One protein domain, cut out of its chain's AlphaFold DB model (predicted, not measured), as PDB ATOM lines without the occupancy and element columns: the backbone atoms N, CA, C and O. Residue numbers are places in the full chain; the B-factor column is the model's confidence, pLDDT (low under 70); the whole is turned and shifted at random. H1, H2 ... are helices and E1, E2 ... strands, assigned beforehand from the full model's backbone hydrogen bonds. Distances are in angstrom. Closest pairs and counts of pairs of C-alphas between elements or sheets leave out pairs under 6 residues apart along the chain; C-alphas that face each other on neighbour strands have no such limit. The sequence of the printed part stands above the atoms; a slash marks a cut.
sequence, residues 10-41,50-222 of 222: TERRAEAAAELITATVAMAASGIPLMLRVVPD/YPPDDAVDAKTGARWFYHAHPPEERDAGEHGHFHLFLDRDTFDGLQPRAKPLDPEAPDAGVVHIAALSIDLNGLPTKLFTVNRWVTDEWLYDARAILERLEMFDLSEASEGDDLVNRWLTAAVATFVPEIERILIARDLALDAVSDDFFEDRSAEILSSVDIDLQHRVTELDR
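Overview. This is residues 10 to 41 and 50 to 222 of the 222 residues of an uncharacterized protein of Novosphingobium sp. FGD1 (UniProt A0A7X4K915). A twisted wall of six antiparallel strands has two helices over one of its faces, H7 running along E5 and E6, and H6 crossing over E4. The longest helix, H1, packs on H6, and the last helix, H9, packs on residues 10 to 18 of H1, while the short helices H4 and H8 make a pair at the other end of the longest axis. The printed part has 205 residues with nine named helices and six named strands, in the order H1 H2 E1 E2 E3 H3 E4 E5 H4 H5 H6 H7 H8 E6 H9; the class is mixed, helices and strands. The sheet's order is E1 E2 E3 E4 E5 E6. The whole is compact, with a radius of gyration of the C-alphas of 16.4 A, and rounded, with spans of 49 by 39 by 32 A.

Arrangement. Start with the sheet, which runs E1 at residues 50 to 56, E2 at 63 to 67, E3 at 78 to 87, E4 at 110 to 119, E5 at 124 to 130 and E6 at 205 to 210, with E1 and E6 as edge strands. E1, E2 and E3 form a meander, each strand the antiparallel neighbour of the one before; the hairpins are E1 and E2, E2 and E3, and E4 and E5. Look for backbone pairs within hydrogen-bond range: N 55 and O 64 at 2.9 A for E1 and E2, N 83 and O 65 at 2.8 A for E2 and E3, N 116 and O 82 at 2.8 A for E3 and E4, N 115 and O 128 at 2.8 A for E4 and E5, and N 129 and O 207 at 2.9 A for E5 and E6. E4 bends by 60 degrees at residue 113. H7, residues 176 to 190, is on the sheet at a height of 8.0 A, over E5 and E6 and along the strands, at 25 degrees to E5 on the local plane; its closest C-alphas to E6 are those of Arg 186 and Ser 207, 5.3 A. H6, residues 162 to 174, is on the same face at a height of 8.5 A, over E4 and across the strands, at 80 degrees to E4 on the local plane. H1, residues 10 to 29, is not on the sheet; it touches H6 at Ala 16 and Ala 170, 4.7 A between C-alphas, at a shallow tilt of 31 degrees, opposite ways. H9, residues 213 to 220, touches residues 10 to 18 of H1, closest at the C-alphas of Ala 14 and Leu 220, 5.3 A. H2, residues 34 to 38, only just touches H6, with 3 pairs of C-alphas within 8 A, the closest those of Leu 34 and Val 164, 6.9 A. H5, residues 142 to 146, touches H7 at the C-alphas of Ala 142 and Leu 183, 4.9 A, and H4, residues 132 to 135, touches H8, residues 195 to 199, at those of Trp 133 and Glu 199, 5.4 A. H3, residues 88 to 91, only grazes the sheet, as do H4 and H5. Every O i to N i+4 pair is within hydrogen-bond range in H1, H2, H5, H6, H7 and H9; H8 has 0 of 1 but 2 of 2 O i to N i+3 pairs, and H3 and H4 are too short for an i+4 pair.

Along the chain. Find C-alpha 10 at (196.679, 199.573, 125.006); from there H1 runs 28.2 A to C-alpha 29. E3 runs 27.4 A from C-alpha 78 at (222.231, 197.553, 139.345), and E4 measures 25.7 A. H7 measures 20.9 A, H6 18.1 A and E5 17.3 A. H9 ends at C-alpha 220, at (201.970, 204.603, 124.528).

Size, cuts and confidence. The two C-alphas farthest apart are those of Ala 29 and Ser 194, 50.3 A. Residues 42 to 49 are cut out, and C-alphas 41 and 50 are 12.1 A apart across the cut. The long links are H3 to E4 and H5 to H6. The mean pLDDT of the printed part is 95.4, and residue 222, the chain's last, is the one printed residue under 70.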
ATOM      1  N   THR A  10     195.851 198.359 125.100       94.19
ATOM      2  CA  THR A  10     196.679 199.573 125.006       94.19
ATOM      3  C   THR A  10     196.160 200.730 125.860       94.19
ATOM      4  O   THR A  10     196.976 201.429 126.450       94.19
ATOM      5  N   GLU A  11     194.842 200.911 125.989       94.69
ATOM      6  CA  GLU A  11     194.264 202.008 126.785       94.69
ATOM      7  C   GLU A  11     194.619 201.862 128.266       94.69
ATOM      8  O   GLU A  11     195.070 202.815 128.899       94.69
ATOM      9  N   ARG A  12     194.511 200.635 128.794       95.31
ATOM     10  CA  ARG A  12     194.909 200.317 130.173       95.31
ATOM     11  C   ARG A  12     196.395 200.579 130.397       95.31
ATOM     12  O   ARG A  12     196.774 201.153 131.413       95.31
ATOM     13  N   ARG A  13     197.240 200.181 129.439       95.38
ATOM     14  CA  ARG A  13     198.691 200.412 129.522       95.38
ATOM     15  C   ARG A  13     199.047 201.895 129.471       95.38
ATOM     16  O   ARG A  13     199.963 202.301 130.178       95.38
ATOM     17  N   ALA A  14     198.344 202.692 128.669       95.38
ATOM     18  CA  ALA A  14     198.554 204.135 128.601       95.38
ATOM     19  C   ALA A  14     198.168 204.825 129.921       95.38
ATOM     20  O   ALA A  14     198.942 205.634 130.429       95.38
ATOM     21  N   GLU A  15     197.036 204.452 130.532       96.38
ATOM     22  CA  GLU A  15     196.662 204.951 131.865       96.38
ATOM     23  C   GLU A  15     197.706 204.557 132.923       96.38
ATOM     24  O   GLU A  15     198.159 205.404 133.693       96.38
ATOM     25  N   ALA A  16     198.164 203.302 132.908       96.94
ATOM     26  CA  ALA A  16     199.227 202.840 133.796       96.94
ATOM     27  C   ALA A  16     200.540 203.606 133.593       96.94
ATOM     28  O   ALA A  16     201.159 204.026 134.563       96.94
ATOM     29  N   ALA A  17     200.951 203.855 132.349       96.06
ATOM     30  CA  ALA A  17     202.158 204.627 132.065       96.06
ATOM     31  C   ALA A  17     202.047 206.072 132.584       96.06
ATOM     32  O   ALA A  17     202.999 206.592 133.168       96.06
ATOM     33  N   ALA A  18     200.879 206.707 132.443       95.50
ATOM     34  CA  ALA A  18     200.627 208.036 132.995       95.50
ATOM     35  C   ALA A  18     200.694 208.050 134.533       95.50
ATOM     36  O   ALA A  18     201.274 208.965 135.124       95.50
ATOM     37  N   GLU A  19     200.150 207.025 135.190       96.94
ATOM     38  CA  GLU A  19     200.223 206.860 136.645       96.94
ATOM     39  C   GLU A  19     201.663 206.607 137.120       96.94
ATOM     40  O   GLU A  19     202.116 207.225 138.084       96.94
ATOM     41  N   LEU A  20     202.429 205.790 136.393       95.81
ATOM     42  CA  LEU A  20     203.838 205.512 136.669       95.81
ATOM     43  C   LEU A  20     204.685 206.795 136.636       95.81
ATOM     44  O   LEU A  20     205.487 207.053 137.541       95.81
ATOM     45  N   ILE A  21     204.472 207.645 135.625       94.56
ATOM     46  CA  ILE A  21     205.105 208.969 135.524       94.56
ATOM     47  C   ILE A  21     204.636 209.869 136.664       94.56
ATOM     48  O   ILE A  21     205.455 210.536 137.292       94.56
ATOM     49  N   THR A  22     203.334 209.879 136.958       96.06
ATOM     50  CA  THR A  22     202.753 210.708 138.022       96.06
ATOM     51  C   THR A  22     203.370 210.376 139.378       96.06
ATOM     52  O   THR A  22     203.819 211.286 140.078       96.06
ATOM     53  N   ALA A  23     203.477 209.093 139.725       96.06
ATOM     54  CA  ALA A  23     204.135 208.638 140.945       96.06
ATOM     55  C   ALA A  23     205.628 209.008 140.954       96.06
ATOM     56  O   ALA A  23     206.125 209.545 141.945       96.06
ATOM     57  N   THR A  24     206.332 208.821 139.831       93.69
ATOM     58  CA  THR A  24     207.752 209.201 139.686       93.69
ATOM     59  C   THR A  24     207.969 210.699 139.930       93.69
ATOM     60  O   THR A  24     208.840 211.097 140.707       93.69
ATOM     61  N   VAL A  25     207.141 211.548 139.315       94.00
ATOM     62  CA  VAL A  25     207.192 213.007 139.477       94.00
ATOM     63  C   VAL A  25     206.825 213.414 140.902       94.00
ATOM     64  O   VAL A  25     207.471 214.301 141.455       94.00
ATOM     65  N   ALA A  26     205.838 212.767 141.527       96.88
ATOM     66  CA  ALA A  26     205.454 213.040 142.911       96.88
ATOM     67  C   ALA A  26     206.595 212.730 143.895       96.88
ATOM     68  O   ALA A  26     206.901 213.555 144.761       96.88
ATOM     69  N   MET A  27     207.277 211.592 143.725       96.06
ATOM     70  CA  MET A  27     208.462 211.245 144.517       96.06
ATOM     71  C   MET A  27     209.565 212.297 144.338       96.06
ATOM     72  O   MET A  27     210.044 212.859 145.324       96.06
ATOM     73  N   ALA A  28     209.895 212.668 143.098       91.38
ATOM     74  CA  ALA A  28     210.899 213.699 142.829       91.38
ATOM     75  C   ALA A  28     210.523 215.071 143.428       91.38
ATOM     76  O   ALA A  28     211.350 215.713 144.074       91.38
ATOM     77  N   ALA A  29     209.269 215.506 143.271       94.56
ATOM     78  CA  ALA A  29     208.776 216.786 143.781       94.56
ATOM     79  C   ALA A  29     208.775 216.861 145.315       94.56
ATOM     80  O   ALA A  29     208.949 217.939 145.881       94.56
ATOM     81  N   SER A  30     208.610 215.721 145.991       96.06
ATOM     82  CA  SER A  30     208.704 215.629 147.452       96.06
ATOM     83  C   SER A  30     210.140 215.686 147.993       96.06
ATOM     84  O   SER A  30     210.328 215.797 149.201       96.06
ATOM     85  N   GLY A  31     211.154 215.586 147.124       94.56
ATOM     86  CA  GLY A  31     212.564 215.507 147.517       94.56
ATOM     87  C   GLY A  31     212.999 214.146 148.070       94.56
ATOM     88  O   GLY A  31     214.147 214.014 148.485       94.56
ATOM     89  N   ILE A  32     212.117 213.141 148.058       94.81
ATOM     90  CA  ILE A  32     212.406 211.770 148.494       94.81
ATOM     91  C   ILE A  32     212.224 210.841 147.278       94.81
ATOM     92  O   ILE A  32     211.085 210.481 146.957       94.81
ATOM     93  N   PRO A  33     213.309 210.499 146.552       93.19
ATOM     94  CA  PRO A  33     213.259 209.619 145.385       93.19
ATOM     95  C   PRO A  33     212.976 208.162 145.782       93.19
ATOM     96  O   PRO A  33     213.079 207.812 146.957       93.19
ATOM     97  N   LEU A  34     212.675 207.320 144.784       95.06
ATOM     98  CA  LEU A  34     212.270 205.915 144.947       95.06
ATOM     99  C   LEU A  34     213.101 205.172 145.998       95.06
ATOM    100  O   LEU A  34     212.549 204.662 146.966       95.06
ATOM    101  N   MET A  35     214.429 205.162 145.854       94.44
ATOM    102  CA  MET A  35     215.262 204.328 146.722       94.44
ATOM    103  C   MET A  35     215.253 204.764 148.189       94.44
ATOM    104  O   MET A  35     215.267 203.896 149.053       94.44
ATOM    105  N   LEU A  36     215.123 206.062 148.492       93.94
ATOM    106  CA  LEU A  36     215.027 206.533 149.885       93.94
ATOM    107  C   LEU A  36     213.675 206.209 150.543       93.94
ATOM    108  O   LEU A  36     213.520 206.386 151.747       93.94
ATOM    109  N   ARG A  37     212.683 205.764 149.762       95.69
ATOM    110  CA  ARG A  37     211.384 205.282 150.264       95.69
ATOM    111  C   ARG A  37     211.375 203.781 150.517       95.69
ATOM    112  O   ARG A  37     210.521 203.298 151.247       95.69
ATOM    113  N   VAL A  38     212.293 203.058 149.879       96.31
ATOM    114  CA  VAL A  38     212.335 201.593 149.877       96.31
ATOM    115  C   VAL A  38     213.363 201.093 150.878       96.31
ATOM    116  O   VAL A  38     213.032 200.290 151.744       96.31
ATOM    117  N   VAL A  39     214.603 201.574 150.781       94.12
ATOM    118  CA  VAL A  39     215.694 201.138 151.655       94.12
ATOM    119  C   VAL A  39     215.983 202.189 152.727       94.12
ATOM    120  O   VAL A  39     215.913 203.388 152.451       94.12
ATOM    121  N   PRO A  40     216.327 201.777 153.959       90.19
ATOM    122  CA  PRO A  40     216.643 202.716 155.023       90.19
ATOM    123  C   PRO A  40     217.998 203.396 154.785       90.19
ATOM    124  O   PRO A  40     218.959 202.762 154.349       90.19
ATOM    125  N   ASP A  41     218.117 204.662 155.197       84.06
ATOM    126  CA  ASP A  41     219.366 205.446 155.127       84.06
ATOM    127  C   ASP A  41     220.540 204.812 155.900       84.06
ATOM    128  O   ASP A  41     221.708 205.138 155.686       84.06
ATOM    129  N   TYR A  50     213.092 194.504 152.067       97.31
ATOM    130  CA  TYR A  50     212.582 195.836 152.344       97.31
ATOM    131  C   TYR A  50     211.201 196.012 151.690       97.31
ATOM    132  O   TYR A  50     211.121 195.916 150.463       97.31
ATOM    133  N   PRO A  51     210.137 196.298 152.469       96.19
ATOM    134  CA  PRO A  51     210.118 196.309 153.940       96.19
ATOM    135  C   PRO A  51     210.369 194.899 154.538       96.19
ATOM    136  O   PRO A  51     210.235 193.917 153.816       96.19
ATOM    137  N   PRO A  52     210.742 194.779 155.831       93.81
ATOM    138  CA  PRO A  52     211.141 193.495 156.430       93.81
ATOM    139  C   PRO A  52     210.074 192.394 156.438       93.81
ATOM    140  O   PRO A  52     210.435 191.223 156.430       93.81
ATOM    141  N   ASP A  53     208.795 192.770 156.484       91.25
ATOM    142  CA  ASP A  53     207.656 191.840 156.504       91.25
ATOM    143  C   ASP A  53     206.968 191.734 155.129       91.25
ATOM    144  O   ASP A  53     205.833 191.268 155.034       91.25
ATOM    145  N   ASP A  54     207.659 192.186 154.075       95.75
ATOM    146  CA  ASP A  54     207.132 192.429 152.734       95.75
ATOM    147  C   ASP A  54     205.957 193.429 152.728       95.75
ATOM    148  O   ASP A  54     205.291 193.711 153.725       95.75
ATOM    149  N   ALA A  55     205.701 194.050 151.583       97.38
ATOM    150  CA  ALA A  55     204.518 194.878 151.408       97.38
ATOM    151  C   ALA A  55     203.389 194.012 150.856       97.38
ATOM    152  O   ALA A  55     203.507 193.484 149.752       97.38
ATOM    153  N   VAL A  56     202.299 193.875 151.615       97.38
ATOM    154  CA  VAL A  56     201.160 193.007 151.272       97.38
ATOM    155  C   VAL A  56     199.870 193.814 151.196       97.38
ATOM    156  O   VAL A  56     199.474 194.463 152.171       97.38
ATOM    157  N   ASP A  57     199.206 193.744 150.042       97.69
ATOM    158  CA  ASP A  57     197.887 194.328 149.805       97.69
ATOM    159  C   ASP A  57     196.794 193.559 150.549       97.69
ATOM    160  O   ASP A  57     196.587 192.366 150.325       97.69
ATOM    161  N   ALA A  58     196.056 194.247 151.421       96.25
ATOM    162  CA  ALA A  58     195.045 193.614 152.267       96.25
ATOM    163  C   ALA A  58     193.837 193.061 151.488       96.25
ATOM    164  O   ALA A  58     193.045 192.295 152.042       96.25
ATOM    165  N   LYS A  59     193.659 193.463 150.225       95.94
ATOM    166  CA  LYS A  59     192.493 193.123 149.412       95.94
ATOM    167  C   LYS A  59     192.805 192.118 148.317       95.94
ATOM    168  O   LYS A  59     191.997 191.220 148.089       95.94
ATOM    169  N   THR A  60     193.900 192.308 147.592       96.50
ATOM    170  CA  THR A  60     194.307 191.433 146.484       96.50
ATOM    171  C   THR A  60     195.270 190.344 146.936       96.50
ATOM    172  O   THR A  60     195.436 189.360 146.219       96.50
ATOM    173  N   GLY A  61     195.915 190.528 148.093       96.62
ATOM    174  CA  GLY A  61     197.017 189.695 148.560       96.62
ATOM    175  C   GLY A  61     198.290 189.844 147.720       96.62
ATOM    176  O   GLY A  61     199.245 189.108 147.960       96.62
ATOM    177  N   ALA A  62     198.324 190.767 146.745       97.88
ATOM    178  CA  ALA A  62     199.520 191.064 145.964       97.88
ATOM    179  C   ALA A  62     200.647 191.533 146.885       97.88
ATOM    180  O   ALA A  62     200.405 192.240 147.869       97.88
ATOM    181  N   ARG A  63     201.877 191.123 146.566       97.44
ATOM    182  CA  ARG A  63     203.032 191.353 147.441       97.44
ATOM    183  C   ARG A  63     204.227 191.865 146.675       97.44
ATOM    184  O   ARG A  63     204.401 191.550 145.493       97.44
ATOM    185  N   TRP A  64     205.074 192.605 147.369       98.50
ATOM    186  CA  TRP A  64     206.425 192.863 146.908       98.50
ATOM    187  C   TRP A  64     207.409 192.956 148.063       98.50
ATOM    188  O   TRP A  64     207.068 193.388 149.162       98.50
ATOM    189  N   PHE A  65     208.657 192.629 147.763       98.12
ATOM    190  CA  PHE A  65     209.798 193.050 148.562       98.12
ATOM    191  C   PHE A  65     210.914 193.524 147.645       98.12
ATOM    192  O   PHE A  65     210.955 193.194 146.458       98.12
ATOM    193  N   TYR A  66     211.805 194.337 148.192       98.50
ATOM    194  CA  TYR A  66     213.032 194.766 147.549       98.50
ATOM    195  C   TYR A  66     214.227 194.188 148.287       98.50
ATOM    196  O   TYR A  66     214.281 194.245 149.513       98.50
ATOM    197  N   HIS A  67     215.229 193.722 147.551       97.75
ATOM    198  CA  HIS A  67     216.530 193.396 148.127       97.75
ATOM    199  C   HIS A  67     217.651 193.751 147.155       97.75
ATOM    200  O   HIS A  67     217.419 194.133 146.003       97.75
ATOM    201  N   ALA A  68     218.893 193.641 147.618       96.25
ATOM    202  CA  ALA A  68     220.000 193.568 146.681       96.25
ATOM    203  C   ALA A  68     221.066 192.582 147.117       96.25
ATOM    204  O   ALA A  68     221.258 192.304 148.301       96.25
ATOM    205  N   HIS A  69     221.791 192.130 146.108       95.00
ATOM    206  CA  HIS A  69     222.913 191.229 146.234       95.00
ATOM    207  C   HIS A  69     224.198 192.019 146.555       95.00
ATOM    208  O   HIS A  69     224.264 193.244 146.351       95.00
ATOM    209  N   PRO A  70     225.258 191.344 147.031       93.38
ATOM    210  CA  PRO A  70     226.595 191.919 147.095       93.38
ATOM    211  C   PRO A  70     226.998 192.576 145.759       93.38
ATOM    212  O   PRO A  70     226.614 192.086 144.698       93.38
ATOM    213  N   PRO A  71     227.743 193.702 145.762       89.25
ATOM    214  CA  PRO A  71     228.170 194.378 144.530       89.25
ATOM    215  C   PRO A  71     228.807 193.467 143.468       89.25
ATOM    216  O   PRO A  71     228.677 193.739 142.282       89.25
ATOM    217  N   GLU A  72     229.504 192.414 143.887       91.38
ATOM    218  CA  GLU A  72     230.170 191.422 143.041       91.38
ATOM    219  C   GLU A  72     229.227 190.425 142.351       91.38
ATOM    220  O   GLU A  72     229.633 189.791 141.380       91.38
ATOM    221  N   GLU A  73     227.993 190.297 142.838       90.50
ATOM    222  CA  GLU A  73     226.953 189.401 142.310       90.50
ATOM    223  C   GLU A  73     225.867 190.159 141.534       90.50
ATOM    224  O   GLU A  73     225.016 189.543 140.901       90.50
ATOM    225  N   ARG A  74     225.905 191.497 141.560       89.44
ATOM    226  CA  ARG A  74     224.965 192.356 140.837       89.44
ATOM    227  C   ARG A  74     225.388 192.593 139.399       89.44
ATOM    228  O   ARG A  74     226.577 192.682 139.079       89.44
ATOM    229  N   ASP A  75     224.394 192.818 138.550       89.62
ATOM    230  CA  ASP A  75     224.646 193.338 137.213       89.62
ATOM    231  C   ASP A  75     225.296 194.729 137.277       89.62
ATOM    232  O   ASP A  75     225.073 195.532 138.189       89.62
ATOM    233  N   ALA A  76     226.119 195.044 136.277       90.94
ATOM    234  CA  ALA A  76     226.816 196.323 136.226       90.94
ATOM    235  C   ALA A  76     225.820 197.499 136.208       90.94
ATOM    236  O   ALA A  76     225.081 197.687 135.244       90.94
ATOM    237  N   GLY A  77     225.849 198.322 137.261       92.56
ATOM    238  CA  GLY A  77     224.954 199.473 137.415       92.56
ATOM    239  C   GLY A  77     223.630 199.168 138.122       92.56
ATOM    240  O   GLY A  77     222.843 200.092 138.319       92.56
ATOM    241  N   GLU A  78     223.398 197.924 138.547       96.00
ATOM    242  CA  GLU A  78     222.231 197.553 139.345       96.00
ATOM    243  C   GLU A  78     222.402 197.999 140.809       96.00
ATOM    244  O   GLU A  78     223.422 197.760 141.469       96.00
ATOM    245  N   HIS A  79     221.367 198.644 141.344       95.88
ATOM    246  CA  HIS A  79     221.238 198.882 142.774       95.88
ATOM    247  C   HIS A  79     220.739 197.619 143.485       95.88
ATOM    248  O   HIS A  79     221.367 197.188 144.449       95.88
ATOM    249  N   GLY A  80     219.658 197.035 142.971       97.31
ATOM    250  CA  GLY A  80     218.957 195.841 143.449       97.31
ATOM    251  C   GLY A  80     217.621 195.716 142.718       97.31
ATOM    252  O   GLY A  80     217.368 196.472 141.774       97.31
ATOM    253  N   HIS A  81     216.745 194.826 143.167       98.50
ATOM    254  CA  HIS A  81     215.504 194.539 142.454       98.50
ATOM    255  C   HIS A  81     214.328 194.264 143.386       98.50
ATOM    256  O   HIS A  81     214.481 193.796 144.514       98.50
ATOM    257  N   PHE A  82     213.138 194.572 142.875       98.81
ATOM    258  CA  PHE A  82     211.879 194.154 143.478       98.81
ATOM    259  C   PHE A  82     211.543 192.737 143.036       98.81
ATOM    260  O   PHE A  82     211.732 192.432 141.863       98.81
ATOM    261  N   HIS A  83     210.961 191.929 143.913       98.81
ATOM    262  CA  HIS A  83     210.193 190.744 143.541       98.81
ATOM    263  C   HIS A  83     208.702 191.046 143.668       98.81
ATOM    264  O   HIS A  83     208.285 191.671 144.642       98.81
ATOM    265  N   LEU A  84     207.908 190.632 142.679       98.88
ATOM    266  CA  LEU A  84     206.490 190.980 142.564       98.88
ATOM    267  C   LEU A  84     205.639 189.713 142.509       98.88
ATOM    268  O   LEU A  84     205.894 188.826 141.687       98.88
ATOM    269  N   PHE A  85     204.605 189.650 143.346       98.75
ATOM    270  CA  PHE A  85     203.813 188.441 143.556       98.75
ATOM    271  C   PHE A  85     202.311 188.691 143.439       98.75
ATOM    272  O   PHE A  85     201.794 189.713 143.895       98.75
ATOM    273  N   LEU A  86     201.607 187.711 142.878       98.69
ATOM    274  CA  LEU A  86     200.171 187.527 143.079       98.69
ATOM    275  C   LEU A  86     199.934 186.589 144.261       98.69
ATOM    276  O   LEU A  86     200.766 185.731 144.571       98.69
ATOM    277  N   ASP A  87     198.757 186.716 144.861       98.00
ATOM    278  CA  ASP A  87     198.309 185.799 145.897       98.00
ATOM    279  C   ASP A  87     197.899 184.444 145.309       98.00
ATOM    280  O   ASP A  87     197.208 184.364 144.282       98.00
ATOM    281  N   ARG A  88     198.322 183.367 145.973       97.75
ATOM    282  CA  ARG A  88     198.031 181.985 145.584       97.75
ATOM    283  C   ARG A  88     196.532 181.705 145.460       97.75
ATOM    284  O   ARG A  88     196.161 180.966 144.544       97.75
ATOM    285  N   ASP A  89     195.680 182.299 146.291       96.62
ATOM    286  CA  ASP A  89     194.235 182.024 146.290       96.62
ATOM    287  C   ASP A  89     193.582 182.448 144.964       96.62
ATOM    288  O   ASP A  89     192.591 181.867 144.516       96.62
ATOM    289  N   THR A  90     194.187 183.400 144.240       96.75
ATOM    290  CA  THR A  90     193.722 183.791 142.897       96.75
ATOM    291  C   THR A  90     193.860 182.666 141.861       96.75
ATOM    292  O   THR A  90     193.241 182.712 140.791       96.75
ATOM    293  N   PHE A  91     194.629 181.616 142.166       98.00
ATOM    294  CA  PHE A  91     194.874 180.452 141.314       98.00
ATOM    295  C   PHE A  91     194.147 179.183 141.786       98.00
ATOM    296  O   PHE A  91     194.437 178.084 141.295       98.00
ATOM    297  N   ASP A  92     193.184 179.310 142.698       94.88
ATOM    298  CA  ASP A  92     192.390 178.186 143.181       94.88
ATOM    299  C   ASP A  92     191.756 177.369 142.046       94.88
ATOM    300  O   ASP A  92     191.241 177.881 141.049       94.88
ATOM    301  N   GLY A  93     191.825 176.045 142.190       95.69
ATOM    302  CA  GLY A  93     191.367 175.094 141.176       95.69
ATOM    303  C   GLY A  93     192.341 174.865 140.013       95.69
ATOM    304  O   GLY A  93     192.101 173.960 139.209       95.69
ATOM    305  N   LEU A  94     193.452 175.606 139.927       97.62
ATOM    306  CA  LEU A  94     194.521 175.341 138.964       97.62
ATOM    307  C   LEU A  94     195.597 174.414 139.537       97.62
ATOM    308  O   LEU A  94     195.938 174.469 140.719       97.62
ATOM    309  N   GLN A  95     196.175 173.585 138.666       97.06
ATOM    310  CA  GLN A  95     197.311 172.734 139.015       97.06
ATOM    311  C   GLN A  95     198.621 173.521 138.862       97.06
ATOM    312  O   GLN A  95     198.881 174.020 137.767       97.06
ATOM    313  N   PRO A  96     199.435 173.656 139.925       97.38
ATOM    314  CA  PRO A  96     200.761 174.249 139.812       97.38
ATOM    315  C   PRO A  96     201.745 173.276 139.151       97.38
ATOM    316  O   PRO A  96     201.580 172.059 139.255       97.38
ATOM    317  N   ARG A  97     202.804 173.811 138.535       95.88
ATOM    318  CA  ARG A  97     203.953 173.025 138.054       95.88
ATOM    319  C   ARG A  97     204.808 172.517 139.209       95.88
ATOM    320  O   ARG A  97     205.246 171.375 139.195       95.88
ATOM    321  N   ALA A  98     205.018 173.368 140.209       96.88
ATOM    322  CA  ALA A  98     205.751 173.051 141.425       96.88
ATOM    323  C   ALA A  98     205.121 173.777 142.616       96.88
ATOM    324  O   ALA A  98     204.406 174.767 142.456       96.88
ATOM    325  N   LYS A  99     205.363 173.253 143.811       97.19
ATOM    326  CA  LYS A  99     204.859 173.812 145.066       97.19
ATOM    327  C   LYS A  99     206.038 174.275 145.920       97.19
ATOM    328  O   LYS A  99     207.092 173.665 145.752       97.19
ATOM    329  N   PRO A 100     205.842 175.231 146.842       96.94
ATOM    330  CA  PRO A 100     206.777 175.505 147.936       96.94
ATOM    331  C   PRO A 100     207.213 174.229 148.667       96.94
ATOM    332  O   PRO A 100     206.498 173.218 148.660       96.94
ATOM    333  N   LEU A 101     208.358 174.289 149.350       95.06
ATOM    334  CA  LEU A 101     208.829 173.202 150.215       95.06
ATOM    335  C   LEU A 101     207.878 172.955 151.392       95.06
ATOM    336  O   LEU A 101     207.632 171.795 151.734       95.06
ATOM    337  N   ASP A 102     207.319 174.023 151.967       95.81
ATOM    338  CA  ASP A 102     206.266 173.962 152.986       95.81
ATOM    339  C   ASP A 102     205.013 174.738 152.535       95.81
ATOM    340  O   ASP A 102     204.873 175.926 152.822       95.81
ATOM    341  N   PRO A 103     204.075 174.082 151.825       94.94
ATOM    342  CA  PRO A 103     202.842 174.711 151.347       94.94
ATOM    343  C   PRO A 103     201.919 175.280 152.422       94.94
ATOM    344  O   PRO A 103     201.031 176.059 152.084       94.94
ATOM    345  N   GLU A 104     202.094 174.873 153.680       93.81
ATOM    346  CA  GLU A 104     201.267 175.316 154.804       93.81
ATOM    347  C   GLU A 104     201.946 176.437 155.609       93.81
ATOM    348  O   GLU A 104     201.373 176.922 156.591       93.81
ATOM    349  N   ALA A 105     203.161 176.853 155.223       92.19
ATOM    350  CA  ALA A 105     203.832 177.972 155.863       92.19
ATOM    351  C   ALA A 105     203.028 179.274 155.650       92.19
ATOM    352  O   ALA A 105     202.448 179.472 154.577       92.19
ATOM    353  N   PRO A 106     202.964 180.174 156.652       86.00
ATOM    354  CA  PRO A 106     202.110 181.365 156.591       86.00
ATOM    355  C   PRO A 106     202.360 182.285 155.384       86.00
ATOM    356  O   PRO A 106     201.446 182.965 154.925       86.00
ATOM    357  N   ASP A 107     203.589 182.312 154.881       86.12
ATOM    358  CA  ASP A 107     204.082 183.142 153.782       86.12
ATOM    359  C   ASP A 107     204.129 182.412 152.429       86.12
ATOM    360  O   ASP A 107     204.257 183.064 151.395       86.12
ATOM    361  N   ALA A 108     203.901 181.095 152.395       91.50
ATOM    362  CA  ALA A 108     204.011 180.271 151.188       91.50
ATOM    363  C   ALA A 108     202.980 180.596 150.093       91.50
ATOM    364  O   ALA A 108     203.088 180.100 148.976       91.50
ATOM    365  N   GLY A 109     201.956 181.403 150.383       95.62
ATOM    366  CA  GLY A 109     200.863 181.757 149.469       95.62
ATOM    367  C   GLY A 109     201.231 182.717 148.328       95.62
ATOM    368  O   GLY A 109     200.425 183.584 148.003       95.62
ATOM    369  N   VAL A 110     202.416 182.592 147.725       97.44
ATOM    370  CA  VAL A 110     202.915 183.507 146.686       97.44
ATOM    371  C   VAL A 110     203.070 182.844 145.318       97.44
ATOM    372  O   VAL A 110     203.441 181.673 145.207       97.44
ATOM    373  N   VAL A 111     202.805 183.625 144.269       98.69
ATOM    374  CA  VAL A 111     203.103 183.301 142.867       98.69
ATOM    375  C   VAL A 111     203.901 184.456 142.269       98.69
ATOM    376  O   VAL A 111     203.375 185.559 142.111       98.69
ATOM    377  N   HIS A 112     205.168 184.224 141.944       98.75
ATOM    378  CA  HIS A 112     206.077 185.224 141.398       98.75
ATOM    379  C   HIS A 112     205.727 185.535 139.942       98.75
ATOM    380  O   HIS A 112     205.642 184.665 139.069       98.75
ATOM    381  N   ILE A 113     205.549 186.822 139.672       98.31
ATOM    382  CA  ILE A 113     205.239 187.335 138.340       98.31
ATOM    383  C   ILE A 113     206.534 187.701 137.621       98.31
ATOM    384  O   ILE A 113     206.769 187.282 136.487       98.31
ATOM    385  N   ALA A 114     207.352 188.523 138.273       98.75
ATOM    386  CA  ALA A 114     208.596 189.054 137.748       98.75
ATOM    387  C   ALA A 114     209.391 189.719 138.871       98.75
ATOM    388  O   ALA A 114     208.816 190.252 139.824       98.75
ATOM    389  N   ALA A 115     210.703 189.764 138.687       98.81
ATOM    390  CA  ALA A 115     211.572 190.678 139.389       98.81
ATOM    391  C   ALA A 115     211.881 191.892 138.500       98.81
ATOM    392  O   ALA A 115     211.977 191.762 137.277       98.81
ATOM    393  N   LEU A 116     212.011 193.070 139.113       98.75
ATOM    394  CA  LEU A 116     212.242 194.356 138.451       98.75
ATOM    395  C   LEU A 116     213.539 194.991 138.966       98.75
ATOM    396  O   LEU A 116     213.564 195.530 140.075       98.75
ATOM    397  N   SER A 117     214.597 194.958 138.154       98.38
ATOM    398  CA  SER A 117     215.887 195.581 138.475       98.38
ATOM    399  C   SER A 117     215.839 197.092 138.370       98.38
ATOM    400  O   SER A 117     215.319 197.659 137.403       98.38
ATOM    401  N   ILE A 118     216.468 197.731 139.352       97.69
ATOM    402  CA  ILE A 118     216.575 199.177 139.500       97.69
ATOM    403  C   ILE A 118     218.046 199.582 139.428       97.69
ATOM    404  O   ILE A 118     218.896 198.973 140.080       97.69
ATOM    405  N   ASP A 119     218.356 200.613 138.645       95.94
ATOM    406  CA  ASP A 119     219.708 201.165 138.561       95.94
ATOM    407  C   ASP A 119     220.057 202.080 139.749       95.94
ATOM    408  O   ASP A 119     219.235 202.398 140.611       95.94
ATOM    409  N   LEU A 120     221.302 202.561 139.781       93.62
ATOM    410  CA  LEU A 120     221.777 203.501 140.808       93.62
ATOM    411  C   LEU A 120     221.066 204.871 140.799       93.62
ATOM    412  O   LEU A 120     221.242 205.643 141.740       93.62
ATOM    413  N   ASN A 121     220.281 205.186 139.766       91.31
ATOM    414  CA  ASN A 121     219.474 206.403 139.674       91.31
ATOM    415  C   ASN A 121     218.011 206.175 140.093       91.31
ATOM    416  O   ASN A 121     217.227 207.126 140.091       91.31
ATOM    417  N   GLY A 122     217.633 204.947 140.462       91.88
ATOM    418  CA  GLY A 122     216.258 204.600 140.810       91.88
ATOM    419  C   GLY A 122     215.358 204.347 139.597       91.88
ATOM    420  O   GLY A 122     214.141 204.468 139.723       91.88
ATOM    421  N   LEU A 123     215.923 204.042 138.425       93.06
ATOM    422  CA  LEU A 123     215.179 203.755 137.198       93.06
ATOM    423  C   LEU A 123     215.073 202.246 136.937       93.06
ATOM    424  O   LEU A 123     216.044 201.517 137.151       93.06
ATOM    425  N   PRO A 124     213.924 201.764 136.432       96.06
ATOM    426  CA  PRO A 124     213.757 200.369 136.052       96.06
ATOM    427  C   PRO A 124     214.563 200.054 134.786       96.06
ATOM    428  O   PRO A 124     214.497 200.801 133.810       96.06
ATOM    429  N   THR A 125     215.304 198.946 134.799       97.19
ATOM    430  CA  THR A 125     216.234 198.576 133.711       97.19
ATOM    431  C   THR A 125     216.013 197.187 133.138       97.19
ATOM    432  O   THR A 125     216.286 196.966 131.959       97.19
ATOM    433  N   LYS A 126     215.512 196.243 133.936       98.12
ATOM    434  CA  LYS A 126     215.340 194.853 133.512       98.12
ATOM    435  C   LYS A 126     214.173 194.202 134.235       98.12
ATOM    436  O   LYS A 126     213.967 194.439 135.421       98.12
ATOM    437  N   LEU A 127     213.446 193.357 133.513       98.81
ATOM    438  CA  LEU A 127     212.500 192.401 134.078       98.81
ATOM    439  C   LEU A 127     213.058 190.993 133.917       98.81
ATOM    440  O   LEU A 127     213.593 190.660 132.855       98.81
ATOM    441  N   PHE A 128     212.913 190.154 134.936       98.81
ATOM    442  CA  PHE A 128     213.358 188.766 134.868       98.81
ATOM    443  C   PHE A 128     212.492 187.820 135.695       98.81
ATOM    444  O   PHE A 128     211.762 188.229 136.593       98.81
ATOM    445  N   THR A 129     212.548 186.536 135.356       98.81
ATOM    446  CA  THR A 129     211.966 185.466 136.170       98.81
ATOM    447  C   THR A 129     213.071 184.659 136.820       98.81
ATOM    448  O   THR A 129     214.181 184.556 136.291       98.81
ATOM    449  N   VAL A 130     212.740 184.068 137.958       98.44
ATOM    450  CA  VAL A 130     213.659 183.253 138.737       98.44
ATOM    451  C   VAL A 130     213.192 181.806 138.780       98.44
ATOM    452  O   VAL A 130     212.062 181.486 138.409       98.44
ATOM    453  N   ASN A 131     214.092 180.923 139.184       98.12
ATOM    454  CA  ASN A 131     213.771 179.535 139.453       98.12
ATOM    455  C   ASN A 131     212.954 179.416 140.745       98.12
ATOM    456  O   ASN A 131     213.092 180.245 141.644       98.12
ATOM    457  N   ARG A 132     212.122 178.372 140.854       97.00
ATOM    458  CA  ARG A 132     211.143 178.220 141.944       97.00
ATOM    459  C   ARG A 132     211.791 178.328 143.319       97.00
ATOM    460  O   ARG A 132     211.213 178.933 144.213       97.00
ATOM    461  N   TRP A 133     212.984 177.758 143.490       97.00
ATOM    462  CA  TRP A 133     213.687 177.782 144.770       97.00
ATOM    463  C   TRP A 133     214.019 179.185 145.284       97.00
ATOM    464  O   TRP A 133     214.210 179.334 146.490       97.00
ATOM    465  N   VAL A 134     214.142 180.181 144.397       97.31
ATOM    466  CA  VAL A 134     214.585 181.543 144.745       97.31
ATOM    467  C   VAL A 134     213.554 182.237 145.628       97.31
ATOM    468  O   VAL A 134     213.921 182.933 146.565       97.31
ATOM    469  N   THR A 135     212.274 182.005 145.356       96.50
ATOM    470  CA  THR A 135     211.143 182.610 146.076       96.50
ATOM    471  C   THR A 135     210.313 181.587 146.849       96.50
ATOM    472  O   THR A 135     209.296 181.952 147.427       96.50
ATOM    473  N   ASP A 136     210.722 180.312 146.816       97.06
ATOM    474  CA  ASP A 136     209.958 179.146 147.280       97.06
ATOM    475  C   ASP A 136     208.466 179.230 146.916       97.06
ATOM    476  O   ASP A 136     207.581 179.011 147.730       97.06
ATOM    477  N   GLU A 137     208.174 179.615 145.676       97.50
ATOM    478  CA  GLU A 137     206.817 179.966 145.262       97.50
ATOM    479  C   GLU A 137     205.957 178.760 144.863       97.50
ATOM    480  O   GLU A 137     206.433 177.662 144.540       97.50
ATOM    481  N   TRP A 138     204.654 179.005 144.736       98.44
ATOM    482  CA  TRP A 138     203.813 178.167 143.897       98.44
ATOM    483  C   TRP A 138     204.015 178.510 142.424       98.44
ATOM    484  O   TRP A 138     203.441 179.463 141.899       98.44
ATOM    485  N   LEU A 139     204.763 177.667 141.723       98.19
ATOM    486  CA  LEU A 139     205.068 177.892 140.320       98.19
ATOM    487  C   LEU A 139     203.876 177.540 139.421       98.19
ATOM    488  O   LEU A 139     203.408 176.396 139.392       98.19
ATOM    489  N   TYR A 140     203.438 178.508 138.619       98.50
ATOM    490  CA  TYR A 140     202.387 178.360 137.612       98.50
ATOM    491  C   TYR A 140     202.868 178.729 136.212       98.50
ATOM    492  O   TYR A 140     203.754 179.566 136.048       98.50
ATOM    493  N   ASP A 141     202.222 178.150 135.198       98.12
ATOM    494  CA  ASP A 141     202.457 178.489 133.793       98.12
ATOM    495  C   ASP A 141     202.173 179.965 133.495       98.12
ATOM    496  O   ASP A 141     201.263 180.580 134.063       98.12
ATOM    497  N   ALA A 142     202.893 180.498 132.511       98.56
ATOM    498  CA  ALA A 142     202.766 181.848 131.985       98.56
ATOM    499  C   ALA A 142     201.309 182.209 131.707       98.56
ATOM    500  O   ALA A 142     200.842 183.265 132.118       98.56
ATOM    501  N   ARG A 143     200.554 181.304 131.073       98.31
ATOM    502  CA  ARG A 143     199.135 181.529 130.775       98.31
ATOM    503  C   ARG A 143     198.307 181.790 132.037       98.31
ATOM    504  O   ARG A 143     197.495 182.708 132.041       98.31
ATOM    505  N   ALA A 144     198.499 180.990 133.085       98.56
ATOM    506  CA  ALA A 144     197.735 181.131 134.320       98.56
ATOM    507  C   ALA A 144     198.033 182.471 135.008       98.56
ATOM    508  O   ALA A 144     197.105 183.121 135.490       98.56
ATOM    509  N   ILE A 145     199.302 182.892 135.007       98.69
ATOM    510  CA  ILE A 145     199.737 184.178 135.568       98.69
ATOM    511  C   ILE A 145     199.183 185.341 134.736       98.69
ATOM    512  O   ILE A 145     198.587 186.258 135.288       98.69
ATOM    513  N   LEU A 146     199.301 185.284 133.407       98.31
ATOM    514  CA  LEU A 146     198.846 186.350 132.505       98.31
ATOM    515  C   LEU A 146     197.332 186.582 132.574       98.31
ATOM    516  O   LEU A 146     196.894 187.727 132.562       98.31
ATOM    517  N   GLU A 147     196.533 185.522 132.726       97.69
ATOM    518  CA  GLU A 147     195.078 185.623 132.929       97.69
ATOM    519  C   GLU A 147     194.690 186.308 134.260       97.69
ATOM    520  O   GLU A 147     193.534 186.691 134.432       97.69
ATOM    521  N   ARG A 148     195.633 186.468 135.201       97.75
ATOM    522  CA  ARG A 148     195.435 187.081 136.529       97.75
ATOM    523  C   ARG A 148     196.261 188.343 136.747       97.75
ATOM    524  O   ARG A 148     196.107 188.986 137.778       97.75
ATOM    525  N   LEU A 149     197.104 188.726 135.792       96.81
ATOM    526  CA  LEU A 149     198.071 189.810 135.968       96.81
ATOM    527  C   LEU A 149     197.402 191.152 136.302       96.81
ATOM    528  O   LEU A 149     197.943 191.942 137.068       96.81
ATOM    529  N   GLU A 150     196.188 191.385 135.799       95.12
ATOM    530  CA  GLU A 150     195.401 192.585 136.113       95.12
ATOM    531  C   GLU A 150     194.921 192.661 137.575       95.12
ATOM    532  O   GLU A 150     194.468 193.726 137.994       95.12
ATOM    533  N   MET A 151     195.013 191.567 138.342       96.56
ATOM    534  CA  MET A 151     194.713 191.526 139.780       96.56
ATOM    535  C   MET A 151     195.866 192.049 140.642       96.56
ATOM    536  O   MET A 151     195.660 192.276 141.832       96.56
ATOM    537  N   PHE A 152     197.058 192.251 140.068       98.38
ATOM    538  CA  PHE A 152     198.174 192.863 140.780       98.38
ATOM    539  C   PHE A 152     197.859 194.333 141.069       98.38
ATOM    540  O   PHE A 152     197.804 195.166 140.162       98.38
ATOM    541  N   ASP A 153     197.628 194.638 142.340       98.00
ATOM    542  CA  ASP A 153     197.326 195.978 142.824       98.00
ATOM    543  C   ASP A 153     197.734 196.083 144.289       98.00
ATOM    544  O   ASP A 153     197.365 195.219 145.082       98.00
ATOM    545  N   LEU A 154     198.495 197.126 144.613       98.19
ATOM    546  CA  LEU A 154     199.065 197.370 145.940       98.19
ATOM    547  C   LEU A 154     198.431 198.587 146.634       98.19
ATOM    548  O   LEU A 154     199.017 199.157 147.553       98.19
ATOM    549  N   SER A 155     197.272 199.064 146.164       95.06
ATOM    550  CA  SER A 155     196.662 200.309 146.661       95.06
ATOM    551  C   SER A 155     196.209 200.239 148.123       95.06
ATOM    552  O   SER A 155     196.000 201.282 148.740       95.06
ATOM    553  N   GLU A 156     195.993 199.038 148.655       95.94
ATOM    554  CA  GLU A 156     195.590 198.750 150.035       95.94
ATOM    555  C   GLU A 156     196.699 197.980 150.783       95.94
ATOM    556  O   GLU A 156     196.427 197.274 151.758       95.94
ATOM    557  N   ALA A 157     197.956 198.105 150.337       95.88
ATOM    558  CA  ALA A 157     199.105 197.558 151.046       95.88
ATOM    559  C   ALA A 157     199.325 198.256 152.391       95.88
ATOM    560  O   ALA A 157     199.310 199.481 152.494       95.88
ATOM    561  N   SER A 158     199.478 197.435 153.431       85.12
ATOM    562  CA  SER A 158     199.615 197.901 154.818       85.12
ATOM    563  C   SER A 158     201.029 198.368 155.166       85.12
ATOM    564  O   SER A 158     201.188 199.251 156.006       85.12
ATOM    565  N   GLU A 159     202.021 197.804 154.481       91.75
ATOM    566  CA  GLU A 159     203.438 198.130 154.599       91.75
ATOM    567  C   GLU A 159     203.969 198.701 153.275       91.75
ATOM    568  O   GLU A 159     203.361 198.559 152.206       91.75
ATOM    569  N   GLY A 160     205.131 199.350 153.347       90.50
ATOM    570  CA  GLY A 160     205.717 200.078 152.223       90.50
ATOM    571  C   GLY A 160     205.178 201.505 152.078       90.50
ATOM    572  O   GLY A 160     204.309 201.959 152.817       90.50
ATOM    573  N   ASP A 161     205.752 202.252 151.138       96.44
ATOM    574  CA  ASP A 161     205.371 203.640 150.869       96.44
ATOM    575  C   ASP A 161     204.275 203.710 149.794       96.44
ATOM    576  O   ASP A 161     204.408 203.115 148.724       96.44
ATOM    577  N   ASP A 162     203.215 204.485 150.040       96.38
ATOM    578  CA  ASP A 162     202.061 204.610 149.136       96.38
ATOM    579  C   ASP A 162     202.443 204.983 147.693       96.38
ATOM    580  O   ASP A 162     201.826 204.502 146.736       96.38
ATOM    581  N   LEU A 163     203.450 205.847 147.497       97.12
ATOM    582  CA  LEU A 163     203.893 206.217 146.150       97.12
ATOM    583  C   LEU A 163     204.656 205.075 145.483       97.12
ATOM    584  O   LEU A 163     204.518 204.905 144.274       97.12
ATOM    585  N   VAL A 164     205.408 204.280 146.246       98.12
ATOM    586  CA  VAL A 164     206.083 203.073 145.746       98.12
ATOM    587  C   VAL A 164     205.054 202.017 145.350       98.12
ATOM    588  O   VAL A 164     205.131 201.478 144.250       98.12
ATOM    589  N   ASN A 165     204.040 201.786 146.181       98.25
ATOM    590  CA  ASN A 165     202.965 200.828 145.915       98.25
ATOM    591  C   ASN A 165     202.199 201.174 144.628       98.25
ATOM    592  O   ASN A 165     201.979 200.317 143.761       98.25
ATOM    593  N   ARG A 166     201.860 202.457 144.449       97.94
ATOM    594  CA  ARG A 166     201.257 202.960 143.205       97.94
ATOM    595  C   ARG A 166     202.195 202.813 142.012       97.94
ATOM    596  O   ARG A 166     201.767 202.357 140.954       97.94
ATOM    597  N   TRP A 167     203.468 203.161 142.189       98.00
ATOM    598  CA  TRP A 167     204.489 203.057 141.149       98.00
ATOM    599  C   TRP A 167     204.672 201.611 140.672       98.00
ATOM    600  O   TRP A 167     204.647 201.368 139.472       98.00
ATOM    601  N   LEU A 168     204.760 200.636 141.580       98.56
ATOM    602  CA  LEU A 168     204.887 199.214 141.241       98.56
ATOM    603  C   LEU A 168     203.629 198.660 140.567       98.56
ATOM    604  O   LEU A 168     203.731 197.959 139.561       98.56
ATOM    605  N   THR A 169     202.442 199.021 141.069       98.50
ATOM    606  CA  THR A 169     201.161 198.648 140.441       98.50
ATOM    607  C   THR A 169     201.101 199.143 138.994       98.50
ATOM    608  O   THR A 169     200.773 198.391 138.074       98.50
ATOM    609  N   ALA A 170     201.476 200.403 138.775       97.94
ATOM    610  CA  ALA A 170     201.529 201.000 137.451       97.94
ATOM    611  C   ALA A 170     202.611 200.354 136.568       97.94
ATOM    612  O   ALA A 170     202.342 200.053 135.408       97.94
ATOM    613  N   ALA A 171     203.798 200.063 137.110       97.88
ATOM    614  CA  ALA A 171     204.895 199.433 136.376       97.88
ATOM    615  C   ALA A 171     204.496 198.064 135.812       97.88
ATOM    616  O   ALA A 171     204.701 197.810 134.624       97.88
ATOM    617  N   VAL A 172     203.856 197.211 136.621       98.19
ATOM    618  CA  VAL A 172     203.364 195.901 136.162       98.19
ATOM    619  C   VAL A 172     202.374 196.059 135.010       98.19
ATOM    620  O   VAL A 172     202.515 195.399 133.981       98.19
ATOM    621  N   ALA A 173     201.411 196.973 135.137       97.38
ATOM    622  CA  ALA A 173     200.427 197.220 134.089       97.38
ATOM    623  C   ALA A 173     201.044 197.850 132.823       97.38
ATOM    624  O   ALA A 173     200.608 197.547 131.712       97.38
ATOM    625  N   THR A 174     202.077 198.686 132.946       97.31
ATOM    626  CA  THR A 174     202.794 199.281 131.808       97.31
ATOM    627  C   THR A 174     203.588 198.240 131.018       97.31
ATOM    628  O   THR A 174     203.545 198.254 129.785       97.31
ATOM    629  N   PHE A 175     204.276 197.327 131.708       97.94
ATOM    630  CA  PHE A 175     205.208 196.360 131.113       97.94
ATOM    631  C   PHE A 175     204.612 194.960 130.900       97.94
ATOM    632  O   PHE A 175     205.348 193.979 130.797       97.94
ATOM    633  N   VAL A 176     203.283 194.836 130.796       97.38
ATOM    634  CA  VAL A 176     202.613 193.552 130.506       97.38
ATOM    635  C   VAL A 176     203.234 192.800 129.312       97.38
ATOM    636  O   VAL A 176     203.473 191.603 129.464       97.38
ATOM    637  N   PRO A 177     203.545 193.429 128.155       97.25
ATOM    638  CA  PRO A 177     204.154 192.712 127.027       97.25
ATOM    639  C   PRO A 177     205.532 192.116 127.351       97.25
ATOM    640  O   PRO A 177     205.882 191.031 126.885       97.25
ATOM    641  N   GLU A 178     206.337 192.818 128.145       98.38
ATOM    642  CA  GLU A 178     207.647 192.357 128.592       98.38
ATOM    643  C   GLU A 178     207.536 191.248 129.637       98.38
ATOM    644  O   GLU A 178     208.263 190.259 129.534       98.38
ATOM    645  N   ILE A 179     206.587 191.364 130.572       98.81
ATOM    646  CA  ILE A 179     206.255 190.317 131.548       98.81
ATOM    647  C   ILE A 179     205.796 189.044 130.822       98.81
ATOM    648  O   ILE A 179     206.309 187.960 131.090       98.81
ATOM    649  N   GLU A 180     204.899 189.161 129.840       98.75
ATOM    650  CA  GLU A 180     204.475 188.046 128.986       98.75
ATOM    651  C   GLU A 180     205.670 187.369 128.310       98.75
ATOM    652  O   GLU A 180     205.800 186.142 128.347       98.75
ATOM    653  N   ARG A 181     206.588 188.159 127.745       98.69
ATOM    654  CA  ARG A 181     207.775 187.633 127.068       98.69
ATOM    655  C   ARG A 181     208.675 186.831 128.006       98.69
ATOM    656  O   ARG A 181     209.131 185.756 127.610       98.69
ATOM    657  N   ILE A 182     208.956 187.329 129.211       98.81
ATOM    658  CA  ILE A 182     209.816 186.610 130.164       98.81
ATOM    659  C   ILE A 182     209.109 185.379 130.736       98.81
ATOM    660  O   ILE A 182     209.749 184.335 130.859       98.81
ATOM    661  N   LEU A 183     207.801 185.431 130.991       98.88
ATOM    662  CA  LEU A 183     207.038 184.279 131.474       98.88
ATOM    663  C   LEU A 183     206.993 183.155 130.430       98.88
ATOM    664  O   LEU A 183     207.248 182.001 130.761       98.88
ATOM    665  N   ILE A 184     206.749 183.476 129.155       98.69
ATOM    666  CA  ILE A 184     206.779 182.474 128.076       98.69
ATOM    667  C   ILE A 184     208.188 181.887 127.916       98.69
ATOM    668  O   ILE A 184     208.341 180.676 127.769       98.69
ATOM    669  N   ALA A 185     209.230 182.723 127.959       98.50
ATOM    670  CA  ALA A 185     210.611 182.251 127.867       98.50
ATOM    671  C   ALA A 185     211.006 181.350 129.052       98.50
ATOM    672  O   ALA A 185     211.705 180.359 128.847       98.50
ATOM    673  N   ARG A 186     210.522 181.661 130.261       98.50
ATOM    674  CA  ARG A 186     210.696 180.832 131.461       98.50
ATOM    675  C   ARG A 186     210.074 179.459 131.257       98.50
ATOM    676  O   ARG A 186     210.751 178.455 131.432       98.50
ATOM    677  N   ASP A 187     208.809 179.412 130.851       98.19
ATOM    678  CA  ASP A 187     208.098 178.150 130.644       98.19
ATOM    679  C   ASP A 187     208.797 177.272 129.593       98.19
ATOM    680  O   ASP A 187     208.962 176.077 129.813       98.19
ATOM    681  N   LEU A 188     209.299 177.867 128.504       96.75
ATOM    682  CA  LEU A 188     210.088 177.151 127.494       96.75
ATOM    683  C   LEU A 188     211.406 176.588 128.047       96.75
ATOM    684  O   LEU A 188     211.820 175.502 127.642       96.75
ATOM    685  N   ALA A 189     212.079 177.311 128.948       95.19
ATOM    686  CA  ALA A 189     213.283 176.816 129.616       95.19
ATOM    687  C   ALA A 189     212.961 175.642 130.557       95.19
ATOM    688  O   ALA A 189     213.742 174.697 130.655       95.19
ATOM    689  N   LEU A 190     211.789 175.681 131.197       95.69
ATOM    690  CA  LEU A 190     211.319 174.647 132.118       95.69
ATOM    691  C   LEU A 190     210.751 173.399 131.416       95.69
ATOM    692  O   LEU A 190     210.829 172.306 131.967       95.69
ATOM    693  N   ASP A 191     210.232 173.516 130.192       93.69
ATOM    694  CA  ASP A 191     209.728 172.373 129.407       93.69
ATOM    695  C   ASP A 191     210.824 171.346 129.062       93.69
ATOM    696  O   ASP A 191     210.534 170.184 128.769       93.69
ATOM    697  N   ALA A 192     212.089 171.775 129.056       88.31
ATOM    698  CA  ALA A 192     213.231 170.970 128.630       88.31
ATOM    699  C   ALA A 192     213.965 170.258 129.781       88.31
ATOM    700  O   ALA A 192     214.988 169.612 129.538       88.31
ATOM    701  N   VAL A 193     213.477 170.377 131.018       92.81
ATOM    702  CA  VAL A 193     214.161 169.904 132.232       92.81
ATOM    703  C   VAL A 193     213.251 169.020 133.089       92.81
ATOM    704  O   VAL A 193     212.036 168.987 132.916       92.81
ATOM    705  N   SER A 194     213.852 168.251 133.998       92.62
ATOM    706  CA  SER A 194     213.131 167.468 135.009       92.62
ATOM    707  C   SER A 194     212.836 168.297 136.258       92.62
ATOM    708  O   SER A 194     213.539 169.268 136.519       92.62
ATOM    709  N   ASP A 195     211.897 167.843 137.088       89.50
ATOM    710  CA  ASP A 195     211.486 168.526 138.326       89.50
ATOM    711  C   ASP A 195     212.643 168.834 139.299       89.50
ATOM    712  O   ASP A 195     212.596 169.846 139.996       89.50
ATOM    713  N   ASP A 196     213.714 168.027 139.313       92.44
ATOM    714  CA  ASP A 196     214.931 168.296 140.106       92.44
ATOM    715  C   ASP A 196     215.559 169.670 139.791       92.44
ATOM    716  O   ASP A 196     216.222 170.269 140.636       92.44
ATOM    717  N   PHE A 197     215.328 170.198 138.584       95.06
ATOM    718  CA  PHE A 197     215.819 171.507 138.163       95.06
ATOM    719  C   PHE A 197     215.187 172.660 138.949       95.06
ATOM    720  O   PHE A 197     215.810 173.709 139.094       95.06
ATOM    721  N   PHE A 198     213.990 172.471 139.516       94.88
ATOM    722  CA  PHE A 198     213.336 173.501 140.328       94.88
ATOM    723  C   PHE A 198     214.104 173.833 141.615       94.88
ATOM    724  O   PHE A 198     213.857 174.879 142.210       94.88
ATOM    725  N   GLU A 199     215.045 172.973 142.019       95.69
ATOM    726  CA  GLU A 199     215.936 173.159 143.172       95.69
ATOM    727  C   GLU A 199     217.411 173.355 142.775       95.69
ATOM    728  O   GLU A 199     218.291 173.397 143.642       95.69
ATOM    729  N   ASP A 200     217.714 173.487 141.477       96.19
ATOM    730  CA  ASP A 200     219.078 173.704 140.996       96.19
ATOM    731  C   ASP A 200     219.554 175.127 141.321       96.19
ATOM    732  O   ASP A 200     219.232 176.097 140.633       96.19
ATOM    733  N   ARG A 201     220.379 175.239 142.368       95.19
ATOM    734  CA  ARG A 201     220.952 176.509 142.847       95.19
ATOM    735  C   ARG A 201     221.955 177.145 141.881       95.19
ATOM    736  O   ARG A 201     222.366 178.275 142.111       95.19
ATOM    737  N   SER A 202     222.359 176.450 140.814       94.50
ATOM    738  CA  SER A 202     223.145 177.053 139.731       94.50
ATOM    739  C   SER A 202     222.284 177.797 138.704       94.50
ATOM    740  O   SER A 202     222.811 178.602 137.936       94.50
ATOM    741  N   ALA A 203     220.968 177.562 138.708       94.94
ATOM    742  CA  ALA A 203     219.994 178.230 137.858       94.94
ATOM    743  C   ALA A 203     219.117 179.152 138.712       94.94
ATOM    744  O   ALA A 203     218.106 178.722 139.265       94.94
ATOM    745  N   GLU A 204     219.524 180.414 138.826       95.81
ATOM    746  CA  GLU A 204     218.775 181.444 139.552       95.81
ATOM    747  C   GLU A 204     217.789 182.176 138.635       95.81
ATOM    748  O   GLU A 204     216.590 182.156 138.885       95.81
ATOM    749  N   ILE A 205     218.278 182.766 137.539       97.19
ATOM    750  CA  ILE A 205     217.468 183.504 136.560       97.19
ATOM    751  C   ILE A 205     217.127 182.590 135.381       97.19
ATOM    752  O   ILE A 205     218.017 182.012 134.756       97.19
ATOM    753  N   LEU A 206     215.840 182.493 135.039       97.88
ATOM    754  CA  LEU A 206     215.352 181.628 133.955       97.88
ATOM    755  C   LEU A 206     215.078 182.380 132.650       97.88
ATOM    756  O   LEU A 206     215.167 181.811 131.563       97.88
ATOM    757  N   SER A 207     214.742 183.662 132.738       98.56
ATOM    758  CA  SER A 207     214.517 184.518 131.577       98.56
ATOM    759  C   SER A 207     214.623 185.983 131.968       98.56
ATOM    760  O   SER A 207     214.328 186.344 133.104       98.56
ATOM    761  N   SER A 208     215.011 186.841 131.026       98.50
ATOM    762  CA  SER A 208     215.098 188.280 131.262       98.50
ATOM    763  C   SER A 208     214.870 189.094 129.993       98.50
ATOM    764  O   SER A 208     215.068 188.609 128.874       98.50
ATOM    765  N   VAL A 209     214.498 190.358 130.166       98.50
ATOM    766  CA  VAL A 209     214.430 191.357 129.099       98.50
ATOM    767  C   VAL A 209     214.799 192.732 129.651       98.50
ATOM    768  O   VAL A 209     214.321 193.127 130.715       98.50
ATOM    769  N   ASP A 210     215.646 193.458 128.924       97.81
ATOM    770  CA  ASP A 210     215.940 194.856 129.240       97.81
ATOM    771  C   ASP A 210     214.725 195.726 128.902       97.81
ATOM    772  O   ASP A 210     214.054 195.513 127.884       97.81
ATOM    773  N   ILE A 211     214.455 196.719 129.744       96.69
ATOM    774  CA  ILE A 211     213.345 197.655 129.584       96.69
ATOM    775  C   ILE A 211     213.840 199.096 129.587       96.69
ATOM    776  O   ILE A 211     214.837 199.440 130.216       96.69
ATOM    777  N   ASP A 212     213.106 199.947 128.878       93.25
ATOM    778  CA  ASP A 212     213.345 201.383 128.825       93.25
ATOM    779  C   ASP A 212     212.011 202.095 129.054       93.25
ATOM    780  O   ASP A 212     211.114 202.085 128.203       93.25
ATOM    781  N   LEU A 213     211.884 202.704 130.234       88.88
ATOM    782  CA  LEU A 213     210.687 203.437 130.631       88.88
ATOM    783  C   LEU A 213     210.378 204.593 129.673       88.88
ATOM    784  O   LEU A 213     209.224 204.788 129.296       88.88
ATOM    785  N   GLN A 214     211.392 205.352 129.255       87.94
ATOM    786  CA  GLN A 214     211.198 206.504 128.381       87.94
ATOM    787  C   GLN A 214     210.682 206.066 127.010       87.94
ATOM    788  O   GLN A 214     209.762 206.680 126.458       87.94
ATOM    789  N   HIS A 215     211.256 204.994 126.466       90.12
ATOM    790  CA  HIS A 215     210.798 204.412 125.214       90.12
ATOM    791  C   HIS A 215     209.351 203.919 125.338       90.12
ATOM    792  O   HIS A 215     208.517 204.286 124.508       90.12
ATOM    793  N   ARG A 216     209.028 203.164 126.395       90.25
ATOM    794  CA  ARG A 216     207.688 202.596 126.613       90.25
ATOM    795  C   ARG A 216     206.611 203.672 126.749       90.25
ATOM    796  O   ARG A 216     205.563 203.556 126.120       90.25
ATOM    797  N   VAL A 217     206.881 204.739 127.499       87.50
ATOM    798  CA  VAL A 217     205.979 205.899 127.617       87.50
ATOM    799  C   VAL A 217     205.763 206.565 126.258       87.50
ATOM    800  O   VAL A 217     204.629 206.764 125.836       87.50
ATOM    801  N   THR A 218     206.844 206.828 125.519       88.56
ATOM    802  CA  THR A 218     206.768 207.479 124.198       88.56
ATOM    803  C   THR A 218     205.985 206.647 123.177       88.56
ATOM    804  O   THR A 218     205.394 207.200 122.250       88.56
ATOM    805  N   GLU A 219     206.012 205.319 123.295       90.06
ATOM    806  CA  GLU A 219     205.225 204.416 122.452       90.06
ATOM    807  C   GLU A 219     203.724 204.491 122.770       90.06
ATOM    808  O   GLU A 219     202.918 204.460 121.844       90.06
ATOM    809  N   LEU A 220     203.360 204.603 124.052       88.88
ATOM    810  CA  LEU A 220     201.970 204.603 124.528       88.88
ATOM    811  C   LEU A 220     201.276 205.971 124.428       88.88
ATOM    812  O   LEU A 220     200.050 206.015 124.389       88.88
ATOM    813  N   ASP A 221     202.040 207.061 124.345       79.25
ATOM    814  CA  ASP A 221     201.526 208.423 124.131       79.25
ATOM    815  C   ASP A 221     201.095 208.708 122.670       79.25
ATOM    816  O   ASP A 221     200.641 209.814 122.363       79.25
ATOM    817  N   ARG A 222     201.271 207.751 121.747       58.66
ATOM    818  CA  ARG A 222     200.955 207.883 120.311       58.66
ATOM    819  C   ARG A 222     199.583 207.330 119.951       58.66
ATOM    820  O   ARG A 222     198.932 207.981 119.100       58.66
TER     821      ARG A 222